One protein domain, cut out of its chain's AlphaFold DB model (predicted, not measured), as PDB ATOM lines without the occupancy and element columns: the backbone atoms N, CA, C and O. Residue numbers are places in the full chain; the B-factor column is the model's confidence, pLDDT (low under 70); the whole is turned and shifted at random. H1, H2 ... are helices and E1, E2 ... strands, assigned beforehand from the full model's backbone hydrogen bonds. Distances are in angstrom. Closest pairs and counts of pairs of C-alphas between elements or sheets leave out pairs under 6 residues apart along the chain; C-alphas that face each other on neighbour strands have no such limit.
ATOM      1  N   ARG A 148     -22.675  21.732 -42.843       97.94
ATOM      2  CA  ARG A 148     -21.699  20.648 -42.929       97.94
ATOM      3  C   ARG A 148     -20.483  20.981 -42.069       97.94
ATOM      4  O   ARG A 148     -19.971  22.102 -42.134       97.94
ATOM      5  N   VAL A 149     -19.998  20.019 -41.292       97.69
ATOM      6  CA  VAL A 149     -18.706  20.144 -40.600       97.69
ATOM      7  C   VAL A 149     -17.579  19.795 -41.575       97.69
ATOM      8  O   VAL A 149     -17.754  18.956 -42.457       97.69
ATOM      9  N   SER A 150     -16.426  20.453 -41.466       96.75
ATOM     10  CA  SER A 150     -15.275  20.099 -42.302       96.75
ATOM     11  C   SER A 150     -14.870  18.638 -42.071       96.75
ATOM     12  O   SER A 150     -14.861  18.169 -40.932       96.75
ATOM     13  N   ASP A 151     -14.459  17.940 -43.134       96.69
ATOM     14  CA  ASP A 151     -13.898  16.582 -43.035       96.69
ATOM     15  C   ASP A 151     -12.504  16.568 -42.384       96.69
ATOM     16  O   ASP A 151     -11.930  15.501 -42.160       96.69
ATOM     17  N   THR A 152     -11.967  17.748 -42.063       97.00
ATOM     18  CA  THR A 152     -10.730  17.945 -41.313       97.00
ATOM     19  C   THR A 152     -10.978  18.706 -40.019       97.00
ATOM     20  O   THR A 152     -11.708  19.699 -39.996       97.00
ATOM     21  N   ALA A 153     -10.249  18.337 -38.978       96.81
ATOM     22  CA  ALA A 153     -10.151  19.077 -37.732       96.81
ATOM     23  C   ALA A 153      -8.683  19.361 -37.405       96.81
ATOM     24  O   ALA A 153      -7.771  18.772 -37.987       96.81
ATOM     25  N   ARG A 154      -8.449  20.300 -36.489       94.81
ATOM     26  CA  ARG A 154      -7.106  20.639 -36.008       94.81
ATOM     27  C   ARG A 154      -6.985  20.317 -34.532       94.81
ATOM     28  O   ARG A 154      -7.898  20.616 -33.769       94.81
ATOM     29  N   ALA A 155      -5.862  19.750 -34.124       91.88
ATOM     30  CA  ALA A 155      -5.546  19.512 -32.722       91.88
ATOM     31  C   ALA A 155      -4.084  19.885 -32.447       91.88
ATOM     32  O   ALA A 155      -3.285  19.936 -33.380       91.88
ATOM     33  N   PRO A 156      -3.707  20.148 -31.191       88.25
ATOM     34  CA  PRO A 156      -2.310  20.324 -30.802       88.25
ATOM     35  C   PRO A 156      -1.451  19.116 -31.202       88.25
ATOM     36  O   PRO A 156      -1.889  17.979 -31.024       88.25
ATOM     37  N   LYS A 157      -0.224  19.329 -31.699       84.94
ATOM     38  CA  LYS A 157       0.688  18.267 -32.190       84.94
ATOM     39  C   LYS A 157       0.928  17.141 -31.190       84.94
ATOM     40  O   LYS A 157       1.160  16.006 -31.594       84.94
ATOM     41  N   ILE A 158       0.813  17.412 -29.893       81.38
ATOM     42  CA  ILE A 158       0.881  16.375 -28.856       81.38
ATOM     43  C   ILE A 158      -0.174  15.262 -29.033       81.38
ATOM     44  O   ILE A 158       0.106  14.108 -28.720       81.38
ATOM     45  N   ALA A 159      -1.339  15.562 -29.620       84.69
ATOM     46  CA  ALA A 159      -2.366  14.567 -29.943       84.69
ATOM     47  C   ALA A 159      -1.990  13.683 -31.151       84.69
ATOM     48  O   ALA A 159      -2.621  12.658 -31.383       84.69
ATOM     49  N   GLN A 160      -0.968  14.041 -31.933       84.69
ATOM     50  CA  GLN A 160      -0.472  13.209 -33.034       84.69
ATOM     51  C   GLN A 160       0.471  12.110 -32.532       84.69
ATOM     52  O   GLN A 160       0.448  10.988 -33.032       84.69
ATOM     53  N   ILE A 161       1.308  12.449 -31.551       76.94
ATOM     54  CA  ILE A 161       2.445  11.626 -31.113       76.94
ATOM     55  C   ILE A 161       2.209  10.907 -29.778       76.94
ATOM     56  O   ILE A 161       2.847   9.890 -29.528       76.94
ATOM     57  N   GLY A 162       1.290  11.394 -28.937       72.31
ATOM     58  CA  GLY A 162       1.050  10.860 -27.593       72.31
ATOM     59  C   GLY A 162       2.091  11.323 -26.566       72.31
ATOM     60  O   GLY A 162       3.233  11.645 -26.899       72.31
ATOM     61  N   VAL A 163       1.704  11.383 -25.289       65.25
ATOM     62  CA  VAL A 163       2.502  12.060 -24.248       65.25
ATOM     63  C   VAL A 163       3.686  11.215 -23.784       65.25
ATOM     64  O   VAL A 163       4.755  11.759 -23.492       65.25
ATOM     65  N   ALA A 164       3.545   9.887 -23.805       59.88
ATOM     66  CA  ALA A 164       4.643   8.963 -23.514       59.88
ATOM     67  C   ALA A 164       5.878   9.171 -24.418       59.88
ATOM     68  O   ALA A 164       7.003   8.979 -23.963       59.88
ATOM     69  N   TYR A 165       5.691   9.620 -25.665       56.50
ATOM     70  CA  TYR A 165       6.796   9.875 -26.596       56.50
ATOM     71  C   TYR A 165       7.460  11.240 -26.382       56.50
ATOM     72  O   TYR A 165       8.658  11.373 -26.614       56.50
ATOM     73  N   VAL A 166       6.729  12.237 -25.876       58.47
ATOM     74  CA  VAL A 166       7.260  13.595 -25.654       58.47
ATOM     75  C   VAL A 166       8.267  13.640 -24.505       58.47
ATOM     76  O   VAL A 166       9.263  14.351 -24.604       58.47
ATOM     77  N   LYS A 167       8.068  12.846 -23.441       57.88
ATOM     78  CA  LYS A 167       9.030  12.765 -22.320       57.88
ATOM     79  C   LYS A 167      10.417  12.272 -22.746       57.88
ATOM     80  O   LYS A 167      11.388  12.592 -22.074       57.88
ATOM     81  N   ASN A 168      10.504  11.536 -23.853       56.47
ATOM     82  CA  ASN A 168      11.757  10.989 -24.371       56.47
ATOM     83  C   ASN A 168      12.431  11.889 -25.422       56.47
ATOM     84  O   ASN A 168      13.511  11.548 -25.890       56.47
ATOM     85  N   LEU A 169      11.799  12.998 -25.831       55.66
ATOM     86  CA  LEU A 169      12.251  13.811 -26.968       55.66
ATOM     87  C   LEU A 169      13.075  15.052 -26.590       55.66
ATOM     88  O   LEU A 169      13.486  15.768 -27.496       55.66
ATOM     89  N   ASP A 170      13.314  15.340 -25.303       55.84
ATOM     90  CA  ASP A 170      14.023  16.556 -24.826       55.84
ATOM     91  C   ASP A 170      13.507  17.879 -25.451       55.84
ATOM     92  O   ASP A 170      14.165  18.918 -25.465       55.84
ATOM     93  N   THR A 171      12.285  17.859 -25.988       58.78
ATOM     94  CA  THR A 171      11.651  18.992 -26.664       58.78
ATOM     95  C   THR A 171      10.862  19.841 -25.682       58.78
ATOM     96  O   THR A 171      10.129  19.316 -24.841       58.78
ATOM     97  N   ASN A 172      10.921  21.165 -25.850       64.38
ATOM     98  CA  ASN A 172      10.061  22.086 -25.117       64.38
ATOM     99  C   ASN A 172       8.576  21.814 -25.452       64.38
ATOM    100  O   ASN A 172       8.079  22.177 -26.522       64.38
ATOM    101  N   VAL A 173       7.870  21.173 -24.513       63.69
ATOM    102  CA  VAL A 173       6.455  20.756 -24.597       63.69
ATOM    103  C   VAL A 173       5.524  21.920 -24.956       63.69
ATOM    104  O   VAL A 173       4.455  21.717 -25.528       63.69
ATOM    105  N   GLU A 174       5.923  23.149 -24.640       69.25
ATOM    106  CA  GLU A 174       5.138  24.356 -24.876       69.25
ATOM    107  C   GLU A 174       4.924  24.649 -26.368       69.25
ATOM    108  O   GLU A 174       3.834  25.051 -26.767       69.25
ATOM    109  N   HIS A 175       5.904  24.349 -27.226       66.88
ATOM    110  CA  HIS A 175       5.755  24.559 -28.672       66.88
ATOM    111  C   HIS A 175       4.767  23.557 -29.290       66.88
ATOM    112  O   HIS A 175       3.946  23.925 -30.124       66.88
ATOM    113  N   LEU A 176       4.753  22.308 -28.809       62.22
ATOM    114  CA  LEU A 176       3.816  21.267 -29.264       62.22
ATOM    115  C   LEU A 176       2.363  21.513 -28.828       62.22
ATOM    116  O   LEU A 176       1.441  20.912 -29.384       62.22
ATOM    117  N   LYS A 177       2.159  22.371 -27.821       63.72
ATOM    118  CA  LYS A 177       0.837  22.814 -27.360       63.72
ATOM    119  C   LYS A 177       0.248  23.894 -28.271       63.72
ATOM    120  O   LYS A 177      -0.965  23.915 -28.453       63.72
ATOM    121  N   ASN A 178       1.101  24.740 -28.847       72.44
ATOM    122  CA  ASN A 178       0.699  25.852 -29.710       72.44
ATOM    123  C   ASN A 178       0.671  25.464 -31.197       72.44
ATOM    124  O   ASN A 178      -0.136  25.998 -31.958       72.44
ATOM    125  N   ASP A 179       1.499  24.503 -31.605       81.44
ATOM    126  CA  ASP A 179       1.479  23.957 -32.956       81.44
ATOM    127  C   ASP A 179       0.270  23.043 -33.163       81.44
ATOM    128  O   ASP A 179       0.117  22.015 -32.497       81.44
ATOM    129  N   LEU A 180      -0.556  23.377 -34.152       88.00
ATOM    130  CA  LEU A 180      -1.679  22.548 -34.566       88.00
ATOM    131  C   LEU A 180      -1.273  21.620 -35.719       88.00
ATOM    132  O   LEU A 180      -0.582  22.037 -36.649       88.00
ATOM    133  N   PHE A 181      -1.742  20.376 -35.689       92.25
ATOM    134  CA  PHE A 181      -1.759  19.478 -36.844       92.25
ATOM    135  C   PHE A 181      -3.198  19.240 -37.301       92.25
ATOM    136  O   PHE A 181      -4.145  19.367 -36.520       92.25
ATOM    137  N   THR A 182      -3.352  18.897 -38.574       95.56
ATOM    138  CA  THR A 182      -4.644  18.571 -39.178       95.56
ATOM    139  C   THR A 182      -4.839  17.058 -39.189       95.56
ATOM    140  O   THR A 182      -3.914  16.326 -39.533       95.56
ATOM    141  N   TYR A 183      -6.041  16.602 -38.848       95.94
ATOM    142  CA  TYR A 183      -6.466  15.208 -38.971       95.94
ATOM    143  C   TYR A 183      -7.848  15.128 -39.623       95.94
ATOM    144  O   TYR A 183      -8.614  16.097 -39.613       95.94
ATOM    145  N   HIS A 184      -8.159  13.980 -40.210       97.75
ATOM    146  CA  HIS A 184      -9.378  13.734 -40.965       97.75
ATOM    147  C   HIS A 184     -10.427  12.981 -40.146       97.75
ATOM    148  O   HIS A 184     -10.157  12.361 -39.115       97.75
ATOM    149  N   LYS A 185     -11.670  13.027 -40.622       96.25
ATOM    150  CA  LYS A 185     -12.752  12.192 -40.105       96.25
ATOM    151  C   LYS A 185     -12.362  10.712 -40.169       96.25
ATOM    152  O   LYS A 185     -11.925  10.227 -41.208       96.25
ATOM    153  N   ASN A 186     -12.623   9.991 -39.081       96.31
ATOM    154  CA  ASN A 186     -12.218   8.605 -38.816       96.31
ATOM    155  C   ASN A 186     -10.726   8.394 -38.515       96.31
ATOM    156  O   ASN A 186     -10.335   7.249 -38.279       96.31
ATOM    157  N   ASP A 187      -9.906   9.445 -38.459       96.81
ATOM    158  CA  ASP A 187      -8.524   9.292 -38.010       96.81
ATOM    159  C   ASP A 187      -8.453   8.967 -36.517       96.81
ATOM    160  O   ASP A 187      -9.394   9.163 -35.735       96.81
ATOM    161  N   SER A 188      -7.283   8.466 -36.124       95.44
ATOM    162  CA  SER A 188      -6.931   8.291 -34.726       95.44
ATOM    163  C   SER A 188      -6.066   9.432 -34.217       95.44
ATOM    164  O   SER A 188      -5.095   9.812 -34.867       95.44
ATOM    165  N   VAL A 189      -6.352   9.889 -33.006       93.31
ATOM    166  CA  VAL A 189      -5.540  10.852 -32.256       93.31
ATOM    167  C   VAL A 189      -5.234  10.274 -30.882       93.31
ATOM    168  O   VAL A 189      -6.034   9.526 -30.324       93.31
ATOM    169  N   PHE A 190      -4.073  10.586 -30.328       90.00
ATOM    170  CA  PHE A 190      -3.763  10.278 -28.942       90.00
ATOM    171  C   PHE A 190      -4.458  11.260 -28.010       90.00
ATOM    172  O   PHE A 190      -4.494  12.467 -28.251       90.00
ATOM    173  N   TYR A 191      -4.977  10.722 -26.916       84.50
ATOM    174  CA  TYR A 191      -5.473  11.504 -25.810       84.50
ATOM    175  C   TYR A 191      -4.341  12.346 -25.230       84.50
ATOM    176  O   TYR A 191      -3.233  11.864 -24.990       84.50
ATOM    177  N   ILE A 192      -4.635  13.615 -24.980       74.31
ATOM    178  CA  ILE A 192      -3.657  14.555 -24.450       74.31
ATOM    179  C   ILE A 192      -3.647  14.458 -22.915       74.31
ATOM    180  O   ILE A 192      -4.230  15.289 -22.218       74.31
ATOM    181  N   GLY A 193      -3.038  13.391 -22.391       65.62
ATOM    182  CA  GLY A 193      -2.962  13.095 -20.957       65.62
ATOM    183  C   GLY A 193      -1.638  13.542 -20.339       65.62
ATOM    184  O   GLY A 193      -0.578  13.171 -20.813       65.62
ATOM    185  N   GLY A 194      -1.672  14.303 -19.248       58.75
ATOM    186  CA  GLY A 194      -0.463  14.636 -18.490       58.75
ATOM    187  C   GLY A 194       0.277  15.884 -18.981       58.75
ATOM    188  O   GLY A 194       0.960  15.911 -19.995       58.75
ATOM    189  N   THR A 195       0.154  16.953 -18.210       52.47
ATOM    190  CA  THR A 195       1.221  17.853 -17.741       52.47
ATOM    191  C   THR A 195       0.529  18.863 -16.828       52.47
ATOM    192  O   THR A 195      -0.635  19.192 -17.033       52.47
ATOM    193  N   SER A 196       1.228  19.328 -15.802       48.78
ATOM    194  CA  SER A 196       0.807  20.212 -14.700       48.78
ATOM    195  C   SER A 196       0.253  21.600 -15.090       48.78
ATOM    196  O   SER A 196       0.168  22.492 -14.255       48.78
ATOM    197  N   SER A 197      -0.134  21.812 -16.346       52.00
ATOM    198  CA  SER A 197      -0.685  23.067 -16.854       52.00
ATOM    199  C   SER A 197      -2.154  22.868 -17.217       52.00
ATOM    200  O   SER A 197      -2.448  21.952 -17.988       52.00
ATOM    201  N   MET A 198      -3.043  23.733 -16.713       49.06
ATOM    202  CA  MET A 198      -4.457  23.852 -17.105       49.06
ATOM    203  C   MET A 198      -4.587  24.153 -18.597       49.06
ATOM    204  O   MET A 198      -4.821  25.290 -18.998       49.06
ATOM    205  N   ASN A 199      -4.374  23.156 -19.440       50.69
ATOM    206  CA  ASN A 199      -4.394  23.382 -20.862       50.69
ATOM    207  C   ASN A 199      -5.713  22.844 -21.399       50.69
ATOM    208  O   ASN A 199      -5.898  21.635 -21.528       50.69
ATOM    209  N   ASN A 200      -6.624  23.774 -21.709       63.00
ATOM    210  CA  ASN A 200      -7.881  23.567 -22.439       63.00
ATOM    211  C   ASN A 200      -7.597  23.181 -23.898       63.00
ATOM    212  O   ASN A 200      -8.167  23.746 -24.833       63.00
ATOM    213  N   LEU A 201      -6.661  22.251 -24.102       73.56
ATOM    214  CA  LEU A 201      -6.271  21.761 -25.409       73.56
ATOM    215  C   LEU A 201      -7.529  21.221 -26.061       73.56
ATOM    216  O   LEU A 201      -8.220  20.357 -25.522       73.56
ATOM    217  N   SER A 202      -7.869  21.847 -27.174       85.94
ATOM    218  CA  SER A 202      -9.143  21.671 -27.838       85.94
ATOM    219  C   SER A 202      -8.896  21.175 -29.244       85.94
ATOM    220  O   SER A 202      -7.897  21.503 -29.885       85.94
ATOM    221  N   HIS A 203      -9.837  20.381 -29.716       92.44
ATOM    222  CA  HIS A 203      -9.958  20.024 -31.113       92.44
ATOM    223  C   HIS A 203     -10.799  21.108 -31.782       92.44
ATOM    224  O   HIS A 203     -11.866  21.453 -31.275       92.44
ATOM    225  N   PHE A 204     -10.315  21.667 -32.882       95.00
ATOM    226  CA  PHE A 204     -10.955  22.773 -33.583       95.00
ATOM    227  C   PHE A 204     -11.575  22.292 -34.890       95.00
ATOM    228  O   PHE A 204     -10.882  21.740 -35.750       95.00
ATOM    229  N   PHE A 205     -12.868  22.553 -35.049       96.94
ATOM    230  CA  PHE A 205     -13.673  22.132 -36.189       96.94
ATOM    231  C   PHE A 205     -14.171  23.348 -36.965       96.94
ATOM    232  O   PHE A 205     -14.769  24.258 -36.390       96.94
ATOM    233  N   GLY A 206     -13.941  23.351 -38.277       95.31
ATOM    234  CA  GLY A 206     -14.555  24.317 -39.188       95.31
ATOM    235  C   GLY A 206     -15.916  23.837 -39.686       95.31
ATOM    236  O   GLY A 206     -16.225  22.646 -39.615       95.31
ATOM    237  N   SER A 207     -16.727  24.746 -40.223       96.12
ATOM    238  CA  SER A 207     -18.008  24.395 -40.846       96.12
ATOM    239  C   SER A 207     -18.313  25.246 -42.077       96.12
ATOM    240  O   SER A 207     -17.900  26.401 -42.160       96.12
ATOM    241  N   VAL A 208     -19.068  24.670 -43.014       96.94
ATOM    242  CA  VAL A 208     -19.682  25.355 -44.159       96.94
ATOM    243  C   VAL A 208     -21.191  25.350 -43.940       96.94
ATOM    244  O   VAL A 208     -21.775  24.312 -43.625       96.94
ATOM    245  N   ARG A 209     -21.832  26.513 -44.053       96.69
ATOM    246  CA  ARG A 209     -23.212  26.710 -43.594       96.69
ATOM    247  C   ARG A 209     -23.900  27.855 -44.326       96.69
ATOM    248  O   ARG A 209     -23.230  28.781 -44.778       96.69
ATOM    249  N   SER A 210     -25.225  27.805 -44.397       97.56
ATOM    250  CA  SER A 210     -26.057  28.924 -44.849       97.56
ATOM    251  C   SER A 210     -26.217  29.991 -43.756       97.56
ATOM    252  O   SER A 210     -25.951  29.754 -42.575       97.56
ATOM    253  N   GLU A 211     -26.637  31.197 -44.146       95.44
ATOM    254  CA  GLU A 211     -26.732  32.349 -43.235       95.44
ATOM    255  C   GLU A 211     -27.770  32.186 -42.118       95.44
ATOM    256  O   GLU A 211     -27.632  32.808 -41.060       95.44
ATOM    257  N   ASP A 212     -28.778  31.347 -42.351       96.00
ATOM    258  CA  ASP A 212     -29.880  31.027 -41.441       96.00
ATOM    259  C   ASP A 212     -29.484  30.086 -40.287       96.00
ATOM    260  O   ASP A 212     -30.251  29.936 -39.334       96.00
ATOM    261  N   VAL A 213     -28.268  29.524 -40.299       97.88
ATOM    262  CA  VAL A 213     -27.682  28.858 -39.125       97.88
ATOM    263  C   VAL A 213     -27.306  29.913 -38.082       97.88
ATOM    264  O   VAL A 213     -26.419  30.742 -38.302       97.88
ATOM    265  N   ASN A 214     -27.965  29.873 -36.922       97.25
ATOM    266  CA  ASN A 214     -27.757  30.815 -35.819       97.25
ATOM    267  C   ASN A 214     -26.882  30.250 -34.692       97.25
ATOM    268  O   ASN A 214     -26.411  30.990 -33.839       97.25
ATOM    269  N   GLY A 215     -26.601  28.953 -34.703       97.31
ATOM    270  CA  GLY A 215     -25.654  28.340 -33.782       97.31
ATOM    271  C   GLY A 215     -25.330  26.906 -34.166       97.31
ATOM    272  O   GLY A 215     -25.913  26.356 -35.101       97.31
ATOM    273  N   VAL A 216     -24.405  26.298 -33.430       98.12
ATOM    274  CA  VAL A 216     -24.080  24.878 -33.557       98.12
ATOM    275  C   VAL A 216     -24.081  24.221 -32.185       98.12
ATOM    276  O   VAL A 216     -23.239  24.525 -31.339       98.12
ATOM    277  N   LEU A 217     -25.037  23.319 -31.962       97.06
ATOM    278  CA  LEU A 217     -25.061  22.442 -30.796       97.06
ATOM    279  C   LEU A 217     -24.188  21.222 -31.087       97.06
ATOM    280  O   LEU A 217     -24.416  20.512 -32.065       97.06
ATOM    281  N   ILE A 218     -23.215  20.961 -30.221       97.19
ATOM    282  CA  ILE A 218     -22.352  19.788 -30.305       97.19
ATOM    283  C   ILE A 218     -22.799  18.780 -29.252       97.19
ATOM    284  O   ILE A 218     -22.832  19.077 -28.052       97.19
ATOM    285  N   THR A 219     -23.114  17.571 -29.703       96.25
ATOM    286  CA  THR A 219     -23.311  16.408 -28.838       96.25
ATOM    287  C   THR A 219     -22.290  15.335 -29.180       96.25
ATOM    288  O   THR A 219     -21.671  15.344 -30.245       96.25
ATOM    289  N   GLN A 220     -22.081  14.412 -28.258       96.56
ATOM    290  CA  GLN A 220     -21.135  13.320 -28.406       96.56
ATOM    291  C   GLN A 220     -21.852  12.016 -28.142       96.56
ATOM    292  O   GLN A 220     -22.569  11.908 -27.153       96.56
ATOM    293  N   ARG A 221     -21.600  11.029 -28.996       96.56
ATOM    294  CA  ARG A 221     -21.801   9.618 -28.699       96.56
ATOM    295  C   ARG A 221     -20.440   8.959 -28.501       96.56
ATOM    296  O   ARG A 221     -19.541   9.171 -29.318       96.56
ATOM    297  N   TYR A 222     -20.285   8.195 -27.434       94.19
ATOM    298  CA  TYR A 222     -19.040   7.518 -27.080       94.19
ATOM    299  C   TYR A 222     -19.290   6.031 -26.829       94.19
ATOM    300  O   TYR A 222     -20.428   5.597 -26.670       94.19
ATOM    301  N   ASP A 223     -18.221   5.242 -26.852       92.38
ATOM    302  CA  ASP A 223     -18.278   3.810 -26.572       92.38
ATOM    303  C   ASP A 223     -18.315   3.565 -25.056       92.38
ATOM    304  O   ASP A 223     -17.377   3.920 -24.343       92.38
ATOM    305  N   THR A 224     -19.397   2.969 -24.554       90.00
ATOM    306  CA  THR A 224     -19.557   2.635 -23.128       90.00
ATOM    307  C   THR A 224     -18.728   1.422 -22.702       90.00
ATOM    308  O   THR A 224     -18.603   1.168 -21.508       90.00
ATOM    309  N   LEU A 225     -18.127   0.685 -23.644       90.69
ATOM    310  CA  LEU A 225     -17.122  -0.343 -23.346       90.69
ATOM    311  C   LEU A 225     -15.717   0.248 -23.205       90.69
ATOM    312  O   LEU A 225     -14.809  -0.409 -22.696       90.69
ATOM    313  N   ALA A 226     -15.529   1.488 -23.653       90.19
ATOM    314  CA  ALA A 226     -14.288   2.207 -23.460       90.19
ATOM    315  C   ALA A 226     -14.235   2.858 -22.069       90.19
ATOM    316  O   ALA A 226     -15.149   2.764 -21.244       90.19
ATOM    317  N   GLY A 227     -13.124   3.531 -21.788       89.25
ATOM    318  CA  GLY A 227     -12.961   4.277 -20.547       89.25
ATOM    319  C   GLY A 227     -12.624   5.741 -20.766       89.25
ATOM    320  O   GLY A 227     -12.114   6.142 -21.816       89.25
ATOM    321  N   ARG A 228     -12.901   6.548 -19.751       88.44
ATOM    322  CA  ARG A 228     -12.532   7.953 -19.668       88.44
ATOM    323  C   ARG A 228     -11.040   8.045 -19.340       88.44
ATOM    324  O   ARG A 228     -10.633   7.586 -18.271       88.44
ATOM    325  N   PRO A 229     -10.212   8.640 -20.203       88.12
ATOM    326  CA  PRO A 229      -8.821   8.897 -19.864       88.12
ATOM    327  C   PRO A 229      -8.723   9.972 -18.771       88.12
ATOM    328  O   PRO A 229      -9.500  10.928 -18.763       88.12
ATOM    329  N   ALA A 230      -7.772   9.822 -17.852       81.94
ATOM    330  CA  ALA A 230      -7.500  10.793 -16.801       81.94
ATOM    331  C   ALA A 230      -7.074  12.135 -17.403       81.94
ATOM    332  O   ALA A 230      -6.226  12.205 -18.297       81.94
ATOM    333  N   THR A 231      -7.645  13.213 -16.884       75.56
ATOM    334  CA  THR A 231      -7.422  14.576 -17.359       75.56
ATOM    335  C   THR A 231      -6.514  15.338 -16.392       75.56
ATOM    336  O   THR A 231      -6.409  15.015 -15.208       75.56
ATOM    337  N   SER A 232      -5.896  16.427 -16.856       68.25
ATOM    338  CA  SER A 232      -5.228  17.370 -15.948       68.25
ATOM    339  C   SER A 232      -6.211  18.043 -14.977       68.25
ATOM    340  O   SER A 232      -5.806  18.398 -13.871       68.25
ATOM    341  N   PHE A 233      -7.492  18.185 -15.348       69.94
ATOM    342  CA  PHE A 233      -8.531  18.738 -14.469       69.94
ATOM    343  C   PHE A 233      -8.721  17.904 -13.209       69.94
ATOM    344  O   PHE A 233      -8.838  18.473 -12.127       69.94
ATOM    345  N   ASP A 234      -8.681  16.579 -13.344       71.00
ATOM    346  CA  ASP A 234      -8.857  15.667 -12.218       71.00
ATOM    347  C   ASP A 234      -7.783  15.921 -11.144       71.00
ATOM    348  O   ASP A 234      -8.085  16.106  -9.967       71.00
ATOM    349  N   SER A 235      -6.522  16.059 -11.571       65.88
ATOM    350  CA  SER A 235      -5.403  16.337 -10.662       65.88
ATOM    351  C   SER A 235      -5.455  17.725 -10.010       65.88
ATOM    352  O   SER A 235      -5.059  17.871  -8.858       65.88
ATOM    353  N   ILE A 236      -5.943  18.741 -10.728       67.25
ATOM    354  CA  ILE A 236      -5.935  20.142 -10.273       67.25
ATOM    355  C   ILE A 236      -7.100  20.426  -9.329       67.25
ATOM    356  O   ILE A 236      -6.936  21.139  -8.343       67.25
ATOM    357  N   LEU A 237      -8.270  19.864  -9.621       70.38
ATOM    358  CA  LEU A 237      -9.471  20.048  -8.813       70.38
ATOM    359  C   LEU A 237      -9.576  19.013  -7.682       70.38
ATOM    360  O   LEU A 237     -10.549  19.026  -6.934       70.38
ATOM    361  N   GLY A 238      -8.600  18.102  -7.566       66.62
ATOM    362  CA  GLY A 238      -8.654  16.978  -6.629       66.62
ATOM    363  C   GLY A 238      -9.847  16.052  -6.889       66.62
ATOM    364  O   GLY A 238     -10.261  15.309  -6.000       66.62
ATOM    365  N   ILE A 239     -10.423  16.118  -8.092       67.50
ATOM    366  CA  ILE A 239     -11.557  15.298  -8.486       67.50
ATOM    367  C   ILE A 239     -10.999  13.914  -8.760       67.50
ATOM    368  O   ILE A 239     -10.161  13.735  -9.646       67.50
ATOM    369  N   LYS A 240     -11.458  12.914  -8.006       67.81
ATOM    370  CA  LYS A 240     -11.128  11.542  -8.368       67.81
ATOM    371  C   LYS A 240     -11.755  11.268  -9.750       67.81
ATOM    372  O   LYS A 240     -12.935  11.571  -9.951       67.81
ATOM    373  N   PRO A 241     -11.005  10.770 -10.746       58.00
ATOM    374  CA  PRO A 241     -11.535  10.662 -12.110       58.00
ATOM    375  C   PRO A 241     -12.687   9.651 -12.243       58.00
ATOM    376  O   PRO A 241     -13.380   9.633 -13.257       58.00
ATOM    377  N   ASP A 242     -12.882   8.824 -11.216       61.91
ATOM    378  CA  ASP A 242     -13.971   7.873 -11.023       61.91
ATOM    379  C   ASP A 242     -15.186   8.475 -10.287       61.91
ATOM    380  O   ASP A 242     -15.980   7.755  -9.695       61.91
ATOM    381  N   THR A 243     -15.361   9.797 -10.324       65.12
ATOM    382  CA  THR A 243     -16.495  10.477  -9.677       65.12
ATOM    383  C   THR A 243     -17.765  10.477 -10.518       65.12
ATOM    384  O   THR A 243     -17.747  10.472 -11.753       65.12
ATOM    385  N   SER A 244     -18.892  10.588  -9.815       68.25
ATOM    386  CA  SER A 244     -20.234  10.669 -10.391       68.25
ATOM    387  C   SER A 244     -20.460  11.853 -11.333       68.25
ATOM    388  O   SER A 244     -21.326  11.808 -12.203       68.25
ATOM    389  N   GLN A 245     -19.631  12.892 -11.227       69.94
ATOM    390  CA  GLN A 245     -19.709  14.115 -12.031       69.94
ATOM    391  C   GLN A 245     -19.500  13.888 -13.534       69.94
ATOM    392  O   GLN A 245     -19.799  14.764 -14.346       69.94
ATOM    393  N   PHE A 246     -18.959  12.732 -13.914       73.25
ATOM    394  CA  PHE A 246     -18.640  12.408 -15.301       73.25
ATOM    395  C   PHE A 246     -19.453  11.258 -15.870       73.25
ATOM    396  O   PHE A 246     -19.233  10.865 -17.021       73.25
ATOM    397  N   TYR A 247     -20.390  10.748 -15.080       83.94
ATOM    398  CA  TYR A 247     -21.369   9.798 -15.541       83.94
ATOM    399  C   TYR A 247     -22.489  10.510 -16.298       83.94
ATOM    400  O   TYR A 247     -23.021  11.524 -15.854       83.94
ATOM    401  N   TYR A 248     -22.858   9.948 -17.444       84.94
ATOM    402  CA  TYR A 248     -24.044  10.348 -18.188       84.94
ATOM    403  C   TYR A 248     -24.826   9.075 -18.485       84.94
ATOM    404  O   TYR A 248     -24.219   8.129 -19.003       84.94
ATOM    405  N   PRO A 249     -26.132   9.031 -18.177       83.38
ATOM    406  CA  PRO A 249     -26.977   7.906 -18.541       83.38
ATOM    407  C   PRO A 249     -26.901   7.615 -20.045       83.38
ATOM    408  O   PRO A 249     -27.166   8.486 -20.875       83.38
ATOM    409  N   GLY A 250     -26.537   6.382 -20.394       87.31
ATOM    410  CA  GLY A 250     -26.403   5.938 -21.781       87.31
ATOM    411  C   GLY A 250     -25.095   6.347 -22.472       87.31
ATOM    412  O   GLY A 250     -24.068   6.625 -21.854       87.31
ATOM    413  N   ASP A 251     -25.123   6.330 -23.804       90.19
ATOM    414  CA  ASP A 251     -23.938   6.456 -24.662       90.19
ATOM    415  C   ASP A 251     -23.788   7.838 -25.316       90.19
ATOM    416  O   ASP A 251     -22.976   8.005 -26.228       90.19
ATOM    417  N   HIS A 252     -24.579   8.827 -24.892       92.00
ATOM    418  CA  HIS A 252     -24.617  10.150 -25.502       92.00
ATOM    419  C   HIS A 252     -24.722  11.276 -24.476       92.00
ATOM    420  O   HIS A 252     -25.315  11.132 -23.414       92.00
ATOM    421  N   ARG A 253     -24.172  12.445 -24.821       90.06
ATOM    422  CA  ARG A 253     -24.280  13.661 -24.006       90.06
ATOM    423  C   ARG A 253     -24.199  14.935 -24.833       90.06
ATOM    424  O   ARG A 253     -23.588  14.965 -25.903       90.06
ATOM    425  N   ARG A 254     -24.765  16.020 -24.307       91.12
ATOM    426  CA  ARG A 254     -24.531  17.382 -24.805       91.12
ATOM    427  C   ARG A 254     -23.155  17.863 -24.346       91.12
ATOM    428  O   ARG A 254     -22.812  17.686 -23.184       91.12
ATOM    429  N   LEU A 255     -22.397  18.490 -25.245       90.62
ATOM    430  CA  LEU A 255     -21.112  19.105 -24.908       90.62
ATOM    431  C   LEU A 255     -21.243  20.617 -24.761       90.62
ATOM    432  O   LEU A 255     -21.049  21.160 -23.680       90.62
ATOM    433  N   ILE A 256     -21.581  21.306 -25.849       92.00
ATOM    434  CA  ILE A 256     -21.550  22.770 -25.897       92.00
ATOM    435  C   ILE A 256     -22.451  23.299 -27.013       92.00
ATOM    436  O   ILE A 256     -22.714  22.604 -27.992       92.00
ATOM    437  N   LEU A 257     -22.933  24.533 -26.864       94.06
ATOM    438  CA  LEU A 257     -23.614  25.288 -27.913       94.06
ATOM    439  C   LEU A 257     -22.760  26.503 -28.283       94.06
ATOM    440  O   LEU A 257     -22.510  27.356 -27.434       94.06
ATOM    441  N   TYR A 258     -22.360  26.600 -29.548       94.69
ATOM    442  CA  TYR A 258     -21.714  27.788 -30.097       94.69
ATOM    443  C   TYR A 258     -22.770  28.697 -30.743       94.69
ATOM    444  O   TYR A 258     -23.361  28.291 -31.745       94.69
ATOM    445  N   PRO A 259     -23.038  29.907 -30.222       94.25
ATOM    446  CA  PRO A 259     -23.897  30.868 -30.907       94.25
ATOM    447  C   PRO A 259     -23.169  31.452 -32.111       94.25
ATOM    448  O   PRO A 259     -21.946  31.582 -32.085       94.25
ATOM    449  N   LYS A 260     -23.907  31.895 -33.129       94.62
ATOM    450  CA  LYS A 260     -23.395  32.766 -34.187       94.62
ATOM    451  C   LYS A 260     -23.067  34.128 -33.584       94.62
ATOM    452  O   LYS A 260     -23.944  34.961 -33.384       94.62
ATOM    453  N   THR A 261     -21.789  34.362 -33.328       91.81
ATOM    454  CA  THR A 261     -21.267  35.669 -32.934       91.81
ATOM    455  C   THR A 261     -20.198  36.089 -33.924       91.81
ATOM    456  O   THR A 261     -19.463  35.254 -34.455       91.81
ATOM    457  N   ILE A 262     -20.150  37.387 -34.208       87.81
ATOM    458  CA  ILE A 262     -19.113  38.002 -35.031       87.81
ATOM    459  C   ILE A 262     -18.304  38.880 -34.087       87.81
ATOM    460  O   ILE A 262     -18.834  39.785 -33.444       87.81
ATOM    461  N   SER A 263     -17.030  38.548 -33.950       84.75
ATOM    462  CA  SER A 263     -16.070  39.333 -33.178       84.75
ATOM    463  C   SER A 263     -15.766  40.671 -33.866       84.75
ATOM    464  O   SER A 263     -16.030  40.852 -35.053       84.75
ATOM    465  N   GLN A 264     -15.179  41.623 -33.134       86.00
ATOM    466  CA  GLN A 264     -14.851  42.957 -33.669       86.00
ATOM    467  C   GLN A 264     -13.903  42.916 -34.879       86.00
ATOM    468  O   GLN A 264     -13.943  43.800 -35.727       86.00
ATOM    469  N   ASN A 265     -13.066  41.882 -34.975       85.38
ATOM    470  CA  ASN A 265     -12.148  41.633 -36.087       85.38
ATOM    471  C   ASN A 265     -12.755  40.735 -37.185       85.38
ATOM    472  O   ASN A 265     -12.027  40.259 -38.051       85.38
ATOM    473  N   GLY A 266     -14.071  40.503 -37.164       85.50
ATOM    474  CA  GLY A 266     -14.805  39.815 -38.226       85.50
ATOM    475  C   GLY A 266     -14.781  38.288 -38.162       85.50
ATOM    476  O   GLY A 266     -15.421  37.655 -38.997       85.50
ATOM    477  N   TYR A 267     -14.109  37.671 -37.181       86.94
ATOM    478  CA  TYR A 267     -14.161  36.214 -37.023       86.94
ATOM    479  C   TYR A 267     -15.536  35.783 -36.532       86.94
ATOM    480  O   TYR A 267     -16.021  36.293 -35.511       86.94
ATOM    481  N   GLN A 268     -16.125  34.807 -37.220       90.50
ATOM    482  CA  GLN A 268     -17.348  34.165 -36.781       90.50
ATOM    483  C   GLN A 268     -17.000  32.963 -35.897       90.50
ATOM    484  O   GLN A 268     -16.222  32.091 -36.279       90.50
ATOM    485  N   SER A 269     -17.606  32.881 -34.714       92.00
ATOM    486  CA  SER A 269     -17.402  31.778 -33.753       92.00
ATOM    487  C   SER A 269     -17.579  30.377 -34.357       92.00
ATOM    488  O   SER A 269     -16.932  29.418 -33.944       92.00
ATOM    489  N   LEU A 270     -18.451  30.257 -35.358       95.19
ATOM    490  CA  LEU A 270     -18.778  29.006 -36.036       95.19
ATOM    491  C   LEU A 270     -17.716  28.561 -37.068       95.19
ATOM    492  O   LEU A 270     -17.789  27.435 -37.568       95.19
ATOM    493  N   ASP A 271     -16.731  29.410 -37.385       93.75
ATOM    494  CA  ASP A 271     -15.613  29.076 -38.284       93.75
ATOM    495  C   ASP A 271     -14.560  28.188 -37.613       93.75
ATOM    496  O   ASP A 271     -13.791  27.510 -38.293       93.75
ATOM    497  N   SER A 272     -14.522  28.181 -36.279       93.38
ATOM    498  CA  SER A 272     -13.589  27.374 -35.499       93.38
ATOM    499  C   SER A 272     -14.193  27.023 -34.141       93.38
ATOM    500  O   SER A 272     -13.955  27.692 -33.139       93.38
ATOM    501  N   MET A 273     -14.958  25.936 -34.107       95.44
ATOM    502  CA  MET A 273     -15.607  25.427 -32.901       95.44
ATOM    503  C   MET A 273     -14.648  24.524 -32.121       95.44
ATOM    504  O   MET A 273     -14.116  23.565 -32.679       95.44
ATOM    505  N   GLY A 274     -14.431  24.816 -30.839       93.69
ATOM    506  CA  GLY A 274     -13.578  24.022 -29.954       93.69
ATOM    507  C   GLY A 274     -14.328  22.883 -29.252       93.69
ATOM    508  O   GLY A 274     -15.411  23.080 -28.699       93.69
ATOM    509  N   VAL A 275     -13.736  21.695 -29.209       93.19
ATOM    510  CA  VAL A 275     -14.163  20.584 -28.348       93.19
ATOM    511  C   VAL A 275     -13.003  20.257 -27.424       93.19
ATOM    512  O   VAL A 275     -11.939  19.843 -27.887       93.19
ATOM    513  N   VAL A 276     -13.193  20.478 -26.125       88.75
ATOM    514  CA  VAL A 276     -12.133  20.317 -25.124       88.75
ATOM    515  C   VAL A 276     -11.706  18.850 -25.063       88.75
ATOM    516  O   VAL A 276     -12.555  17.962 -24.996       88.75
ATOM    517  N   ASN A 277     -10.395  18.582 -25.041       85.38
ATOM    518  CA  ASN A 277      -9.855  17.218 -25.008       85.38
ATOM    519  C   ASN A 277     -10.396  16.397 -23.819       85.38
ATOM    520  O   ASN A 277     -10.642  15.200 -23.939       85.38
ATOM    521  N   ALA A 278     -10.660  17.057 -22.686       83.75
ATOM    522  CA  ALA A 278     -11.232  16.441 -21.490       83.75
ATOM    523  C   ALA A 278     -12.627  15.819 -21.699       83.75
ATOM    524  O   ALA A 278     -13.080  15.026 -20.877       83.75
ATOM    525  N   TRP A 279     -13.311  16.152 -22.796       87.19
ATOM    526  CA  TRP A 279     -14.597  15.560 -23.150       87.19
ATOM    527  C   TRP A 279     -14.474  14.291 -23.998       87.19
ATOM    528  O   TRP A 279     -15.489  13.685 -24.321       87.19
ATOM    529  N   TYR A 280     -13.288  13.832 -24.377       90.62
ATOM    530  CA  TYR A 280     -13.183  12.582 -25.125       90.62
ATOM    531  C   TYR A 280     -13.113  11.359 -24.214       90.62
ATOM    532  O   TYR A 280     -12.447  11.368 -23.180       90.62
ATOM    533  N   TRP A 281     -13.781  10.292 -24.642       92.00
ATOM    534  CA  TRP A 281     -13.577   8.942 -24.124       92.00
ATOM    535  C   TRP A 281     -12.501   8.246 -24.957       92.00
ATOM    536  O   TRP A 281     -12.245   8.654 -26.087       92.00
ATOM    537  N   SER A 282     -11.854   7.204 -24.437       93.31
ATOM    538  CA  SER A 282     -11.018   6.343 -25.283       93.31
ATOM    539  C   SER A 282     -11.879   5.616 -26.328       93.31
ATOM    540  O   SER A 282     -13.100   5.540 -26.211       93.31
ATOM    541  N   GLY A 283     -11.258   5.124 -27.398       95.38
ATOM    542  CA  GLY A 283     -11.975   4.451 -28.479       95.38
ATOM    543  C   GLY A 283     -12.738   5.423 -29.381       95.38
ATOM    544  O   GLY A 283     -12.272   6.525 -29.681       95.38
ATOM    545  N   ARG A 284     -13.891   4.995 -29.902       96.69
ATOM    546  CA  ARG A 284     -14.640   5.770 -30.896       96.69
ATOM    547  C   ARG A 284     -15.465   6.871 -30.235       96.69
ATOM    548  O   ARG A 284     -16.314   6.605 -29.392       96.69
ATOM    549  N   ASN A 285     -15.296   8.093 -30.725       96.81
ATOM    550  CA  ASN A 285     -16.127   9.235 -30.376       96.81
ATOM    551  C   ASN A 285     -16.780   9.770 -31.647       96.81
ATOM    552  O   ASN A 285     -16.094  10.198 -32.575       96.81
ATOM    553  N   ARG A 286     -18.110   9.751 -31.682       98.12
ATOM    554  CA  ARG A 286     -18.902  10.357 -32.748       98.12
ATOM    555  C   ARG A 286     -19.462  11.676 -32.254       98.12
ATOM    556  O   ARG A 286     -20.373  11.699 -31.429       98.12
ATOM    557  N   LEU A 287     -18.937  12.770 -32.776       98.25
ATOM    558  CA  LEU A 287     -19.469  14.100 -32.529       98.25
ATOM    559  C   LEU A 287     -20.590  14.379 -33.524       98.25
ATOM    560  O   LEU A 287     -20.406  14.195 -34.726       98.25
ATOM    561  N   TYR A 288     -21.735  14.836 -33.032       98.31
ATOM    562  CA  TYR A 288     -22.816  15.353 -33.859       98.31
ATOM    563  C   TYR A 288     -22.849  16.871 -33.739       98.31
ATOM    564  O   TYR A 288     -22.891  17.413 -32.636       98.31
ATOM    565  N   PHE A 289     -22.850  17.538 -34.885       98.44
ATOM    566  CA  PHE A 289     -22.942  18.982 -35.001       98.44
ATOM    567  C   PHE A 289     -24.321  19.308 -35.557       98.44
ATOM    568  O   PHE A 289     -24.619  19.001 -36.710       98.44
ATOM    569  N   TYR A 290     -25.167  19.906 -34.730       98.38
ATOM    570  CA  TYR A 290     -26.487  20.366 -35.132       98.38
ATOM    571  C   TYR A 290     -26.391  21.854 -35.448       98.38
ATOM    572  O   TYR A 290     -26.233  22.656 -34.533       98.38
ATOM    573  N   GLY A 291     -26.464  22.227 -36.723       98.25
ATOM    574  CA  GLY A 291     -26.701  23.606 -37.137       98.25
ATOM    575  C   GLY A 291     -28.146  23.972 -36.816       98.25
ATOM    576  O   GLY A 291     -29.067  23.371 -37.370       98.25
ATOM    577  N   VAL A 292     -28.341  24.916 -35.900       97.81
ATOM    578  CA  VAL A 292     -29.653  25.260 -35.329       97.81
ATOM    579  C   VAL A 292     -30.094  26.652 -35.772       97.81
ATOM    580  O   VAL A 292     -29.261  27.530 -36.023       97.81
ATOM    581  N   MET A 334     -33.340  22.158 -37.228       98.25
ATOM    582  CA  MET A 334     -31.936  21.764 -37.132       98.25
ATOM    583  C   MET A 334     -31.493  20.945 -38.347       98.25
ATOM    584  O   MET A 334     -32.243  20.111 -38.851       98.25
ATOM    585  N   ILE A 335     -30.243  21.113 -38.776       97.81
ATOM    586  CA  ILE A 335     -29.541  20.167 -39.658       97.81
ATOM    587  C   ILE A 335     -28.427  19.514 -38.854       97.81
ATOM    588  O   ILE A 335     -27.688  20.207 -38.166       97.81
ATOM    589  N   VAL A 336     -28.267  18.197 -38.978       97.62
ATOM    590  CA  VAL A 336     -27.188  17.460 -38.317       97.62
ATOM    591  C   VAL A 336     -26.136  16.985 -39.313       97.62
ATOM    592  O   VAL A 336     -26.462  16.436 -40.364       97.62
ATOM    593  N   ASP A 337     -24.872  17.138 -38.936       98.12
ATOM    594  CA  ASP A 337     -23.734  16.435 -39.525       98.12
ATOM    595  C   ASP A 337     -22.905  15.770 -38.410       98.12
ATOM    596  O   ASP A 337     -23.182  15.952 -37.222       98.12
ATOM    597  N   SER A 338     -21.917  14.948 -38.761       97.88
ATOM    598  CA  SER A 338     -21.121  14.207 -37.782       97.88
ATOM    599  C   SER A 338     -19.644  14.111 -38.136       97.88
ATOM    600  O   SER A 338     -19.272  13.985 -39.305       97.88
ATOM    601  N   PHE A 339     -18.814  14.067 -37.100       98.38
ATOM    602  CA  PHE A 339     -17.381  13.828 -37.191       98.38
ATOM    603  C   PHE A 339     -17.002  12.680 -36.251       98.38
ATOM    604  O   PHE A 339     -17.218  12.756 -35.044       98.38
ATOM    605  N   ASP A 340     -16.441  11.615 -36.815       97.81
ATOM    606  CA  ASP A 340     -15.928  10.475 -36.057       97.81
ATOM    607  C   ASP A 340     -14.434  10.677 -35.790       97.81
ATOM    608  O   ASP A 340     -13.686  11.036 -36.699       97.81
ATOM    609  N   VAL A 341     -13.993  10.419 -34.562       96.44
ATOM    610  CA  VAL A 341     -12.577  10.408 -34.177       96.44
ATOM    611  C   VAL A 341     -12.304   9.243 -33.231       96.44
ATOM    612  O   VAL A 341     -13.104   8.947 -32.338       96.44
ATOM    613  N   PHE A 342     -11.177   8.563 -33.432       96.56
ATOM    614  CA  PHE A 342     -10.735   7.470 -32.572       96.56
ATOM    615  C   PHE A 342      -9.656   7.965 -31.614       96.56
ATOM    616  O   PHE A 342      -8.583   8.393 -32.022       96.56
ATOM    617  N   VAL A 343      -9.937   7.908 -30.322       94.81
ATOM    618  CA  VAL A 343      -9.057   8.430 -29.283       94.81
ATOM    619  C   VAL A 343      -8.268   7.273 -28.693       94.81
ATOM    620  O   VAL A 343      -8.808   6.389 -28.029       94.81
ATOM    621  N   LYS A 344      -6.969   7.268 -28.971       93.62
ATOM    622  CA  LYS A 344      -6.005   6.310 -28.434       93.62
ATOM    623  C   LYS A 344      -5.489   6.806 -27.095       93.62
ATOM    624  O   LYS A 344      -5.275   7.999 -26.919       93.62
ATOM    625  N   THR A 345      -5.218   5.899 -26.175       89.38
ATOM    626  CA  THR A 345      -4.511   6.212 -24.931       89.38
ATOM    627  C   THR A 345      -3.132   5.579 -24.981       89.38
ATOM    628  O   THR A 345      -2.958   4.506 -25.559       89.38
ATOM    629  N   ASP A 346      -2.135   6.263 -24.427       83.50
ATOM    630  CA  ASP A 346      -0.821   5.655 -24.228       83.50
ATOM    631  C   ASP A 346      -0.798   4.832 -22.922       83.50
ATOM    632  O   ASP A 346      -1.686   5.000 -22.083       83.50
ATOM    633  N   PRO A 347       0.191   3.937 -22.722       82.75
ATOM    634  CA  PRO A 347       0.257   3.090 -21.526       82.75
ATOM    635  C   PRO A 347       0.412   3.847 -20.199       82.75
ATOM    636  O   PRO A 347       0.226   3.252 -19.142       82.75
ATOM    637  N   LEU A 348       0.793   5.129 -20.231       79.12
ATOM    638  CA  LEU A 348       0.945   5.968 -19.038       79.12
ATOM    639  C   LEU A 348      -0.344   6.724 -18.703       79.12
ATOM    640  O   LEU A 348      -0.504   7.217 -17.586       79.12
ATOM    641  N   THR A 349      -1.253   6.838 -19.669       82.31
ATOM    642  CA  THR A 349      -2.549   7.473 -19.492       82.31
ATOM    643  C   THR A 349      -3.455   6.520 -18.728       82.31
ATOM    644  O   THR A 349      -3.895   5.502 -19.256       82.31
ATOM    645  N   GLN A 350      -3.754   6.857 -17.477       85.19
ATOM    646  CA  GLN A 350      -4.741   6.118 -16.698       85.19
ATOM    647  C   GLN A 350      -6.124   6.255 -17.348       85.19
ATOM    648  O   GLN A 350      -6.516   7.350 -17.750       85.19
ATOM    649  N   VAL A 351      -6.861   5.151 -17.454       88.44
ATOM    650  CA  VAL A 351      -8.187   5.100 -18.080       88.44
ATOM    651  C   VAL A 351      -9.177   4.467 -17.112       88.44
ATOM    652  O   VAL A 351      -8.910   3.409 -16.551       88.44
ATOM    653  N   TYR A 352     -10.325   5.116 -16.935       87.75
ATOM    654  CA  TYR A 352     -11.384   4.706 -16.021       87.75
ATOM    655  C   TYR A 352     -12.557   4.126 -16.813       87.75
ATOM    656  O   TYR A 352     -13.162   4.859 -17.596       87.75
ATOM    657  N   PRO A 353     -12.893   2.836 -16.653       90.31
ATOM    658  CA  PRO A 353     -14.009   2.226 -17.374       90.31
ATOM    659  C   PRO A 353     -15.335   2.948 -17.107       90.31
ATOM    660  O   PRO A 353     -15.607   3.338 -15.969       90.31
TER     661      PRO A 353
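What this domain is: This is residues 148 to 292 and 334 to 353 of the 507 residues of an uncharacterized protein of Fibrobacteres bacterium (UniProt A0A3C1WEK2). Two strongly twisted sheets lie partly face to face as a sandwich with crossed strands: a curled five-stranded sheet on one side and a four-stranded sheet on the other, with short helices H1, H2 and H3, helix H4 and the small strand pair E6 and E11 toward one end of the longest axis. Residues 167 to 172, between H2 and H3, stick out. The printed part has 165 residues with four named helices and eleven named strands, in the order E1 H1 H2 H3 E2 E3 E4 E5 E6 H4 E7 E8 E9 E10 E11. The larger sheet runs E3 E10 E9 E5 E7 and is mixed, while E2 E1 E4 E8 and the pair E6 E11 are antiparallel. The class is mixed, helices and strands, and the whole is compact, with a radius of gyration of the C-alphas of 16.1 A and spans of 47 by 38 by 29 A.

Where its parts are: In the larger sheet, E10 is residues 334 to 344, 31.4 A from first to last C-alpha, and E9 is residues 283 to 292, 28.2 A. E5 is residues 215 to 222, 22.9 A; E7 is residues 252 to 259, 21.4 A; E3 is residues 188 to 190. In the other sheet, E1 is residues 148 to 156, 22.9 A, beginning at C-alpha 148 (-21.699, 20.648, -42.929), and it bends by 64 degrees at residue 151. E4 is residues 202 to 209, 21.7 A; E2 is residues 180 to 184, 13.3 A; E8 is residues 273 to 276. E6 is residues 227 to 229, and E11 is residues 351 to 353, ending at C-alpha 353 (-14.009, 2.226, -17.374). The helices are H1, residues 158 to 161; H2, residues 163 to 166; H3, residues 173 to 178; and H4, residues 232 to 237.

How they stand to each other: In the larger sheet E10 and E9 are antiparallel, with N 287 and O 339 at 2.8 A. E9 and E5 are antiparallel, with N 219 and O 288 at 2.9 A. E5 and the edge strand E7 are antiparallel, with N 218 and O 256 at 2.8 A. The other edge strand, E3, is parallel to E10, with N 344 and O 189 at 2.8 A. In the other sheet E1 has antiparallel neighbours E4, with N 154 and O 204 at 2.9 A, and E2, with N 153 and O 183 at 2.8 A. E4 and E8 are antiparallel, with N 203 and O 275 at 2.8 A. The two sheets form a sandwich, two sheets face to face: the facing parts are 9.9 A centre to centre, and the strands of the one stand at 50 degrees to those of the other. Between the sheets, the closest C-alphas of E1 and E10 are those of Arg 148 and Asp 337, 5.8 A apart. H1 only grazes both sheets; its closest C-alpha to E3 is that of Ala 159, 4.6 A from that of Phe 190. H3 only grazes the sheet of E1, and H2 is not on either of these sheets. H1 and H3 are close but not clearly touching, with the C-alphas of Ile 158 and Leu 176 closest at 5.7 A. E6 and E11 are antiparallel, with N 228 and O 352 at 2.8 A. H4 touches no helix and is apart from E8 and E11, among others. Every O i to N i+4 pair is within hydrogen-bond range in H3 and H4, while H1 and H2 are too short for such a pair.

The domain as a whole: The two C-alphas farthest apart are those of Asn 168 and Asp 212, at 49.3 A. Residues 293 to 333 are not printed, and C-alphas 292 and 334 are 4.5 A apart across the cut, between E9 and E10. The long links are E3 to E4, H4 to E7 and E7 to E8. The mean pLDDT of the printed part is 84.8; it is under 70 in residues 163 to 177, 193 to 200, 232 to 233, 235 to 236 and 238 to 245.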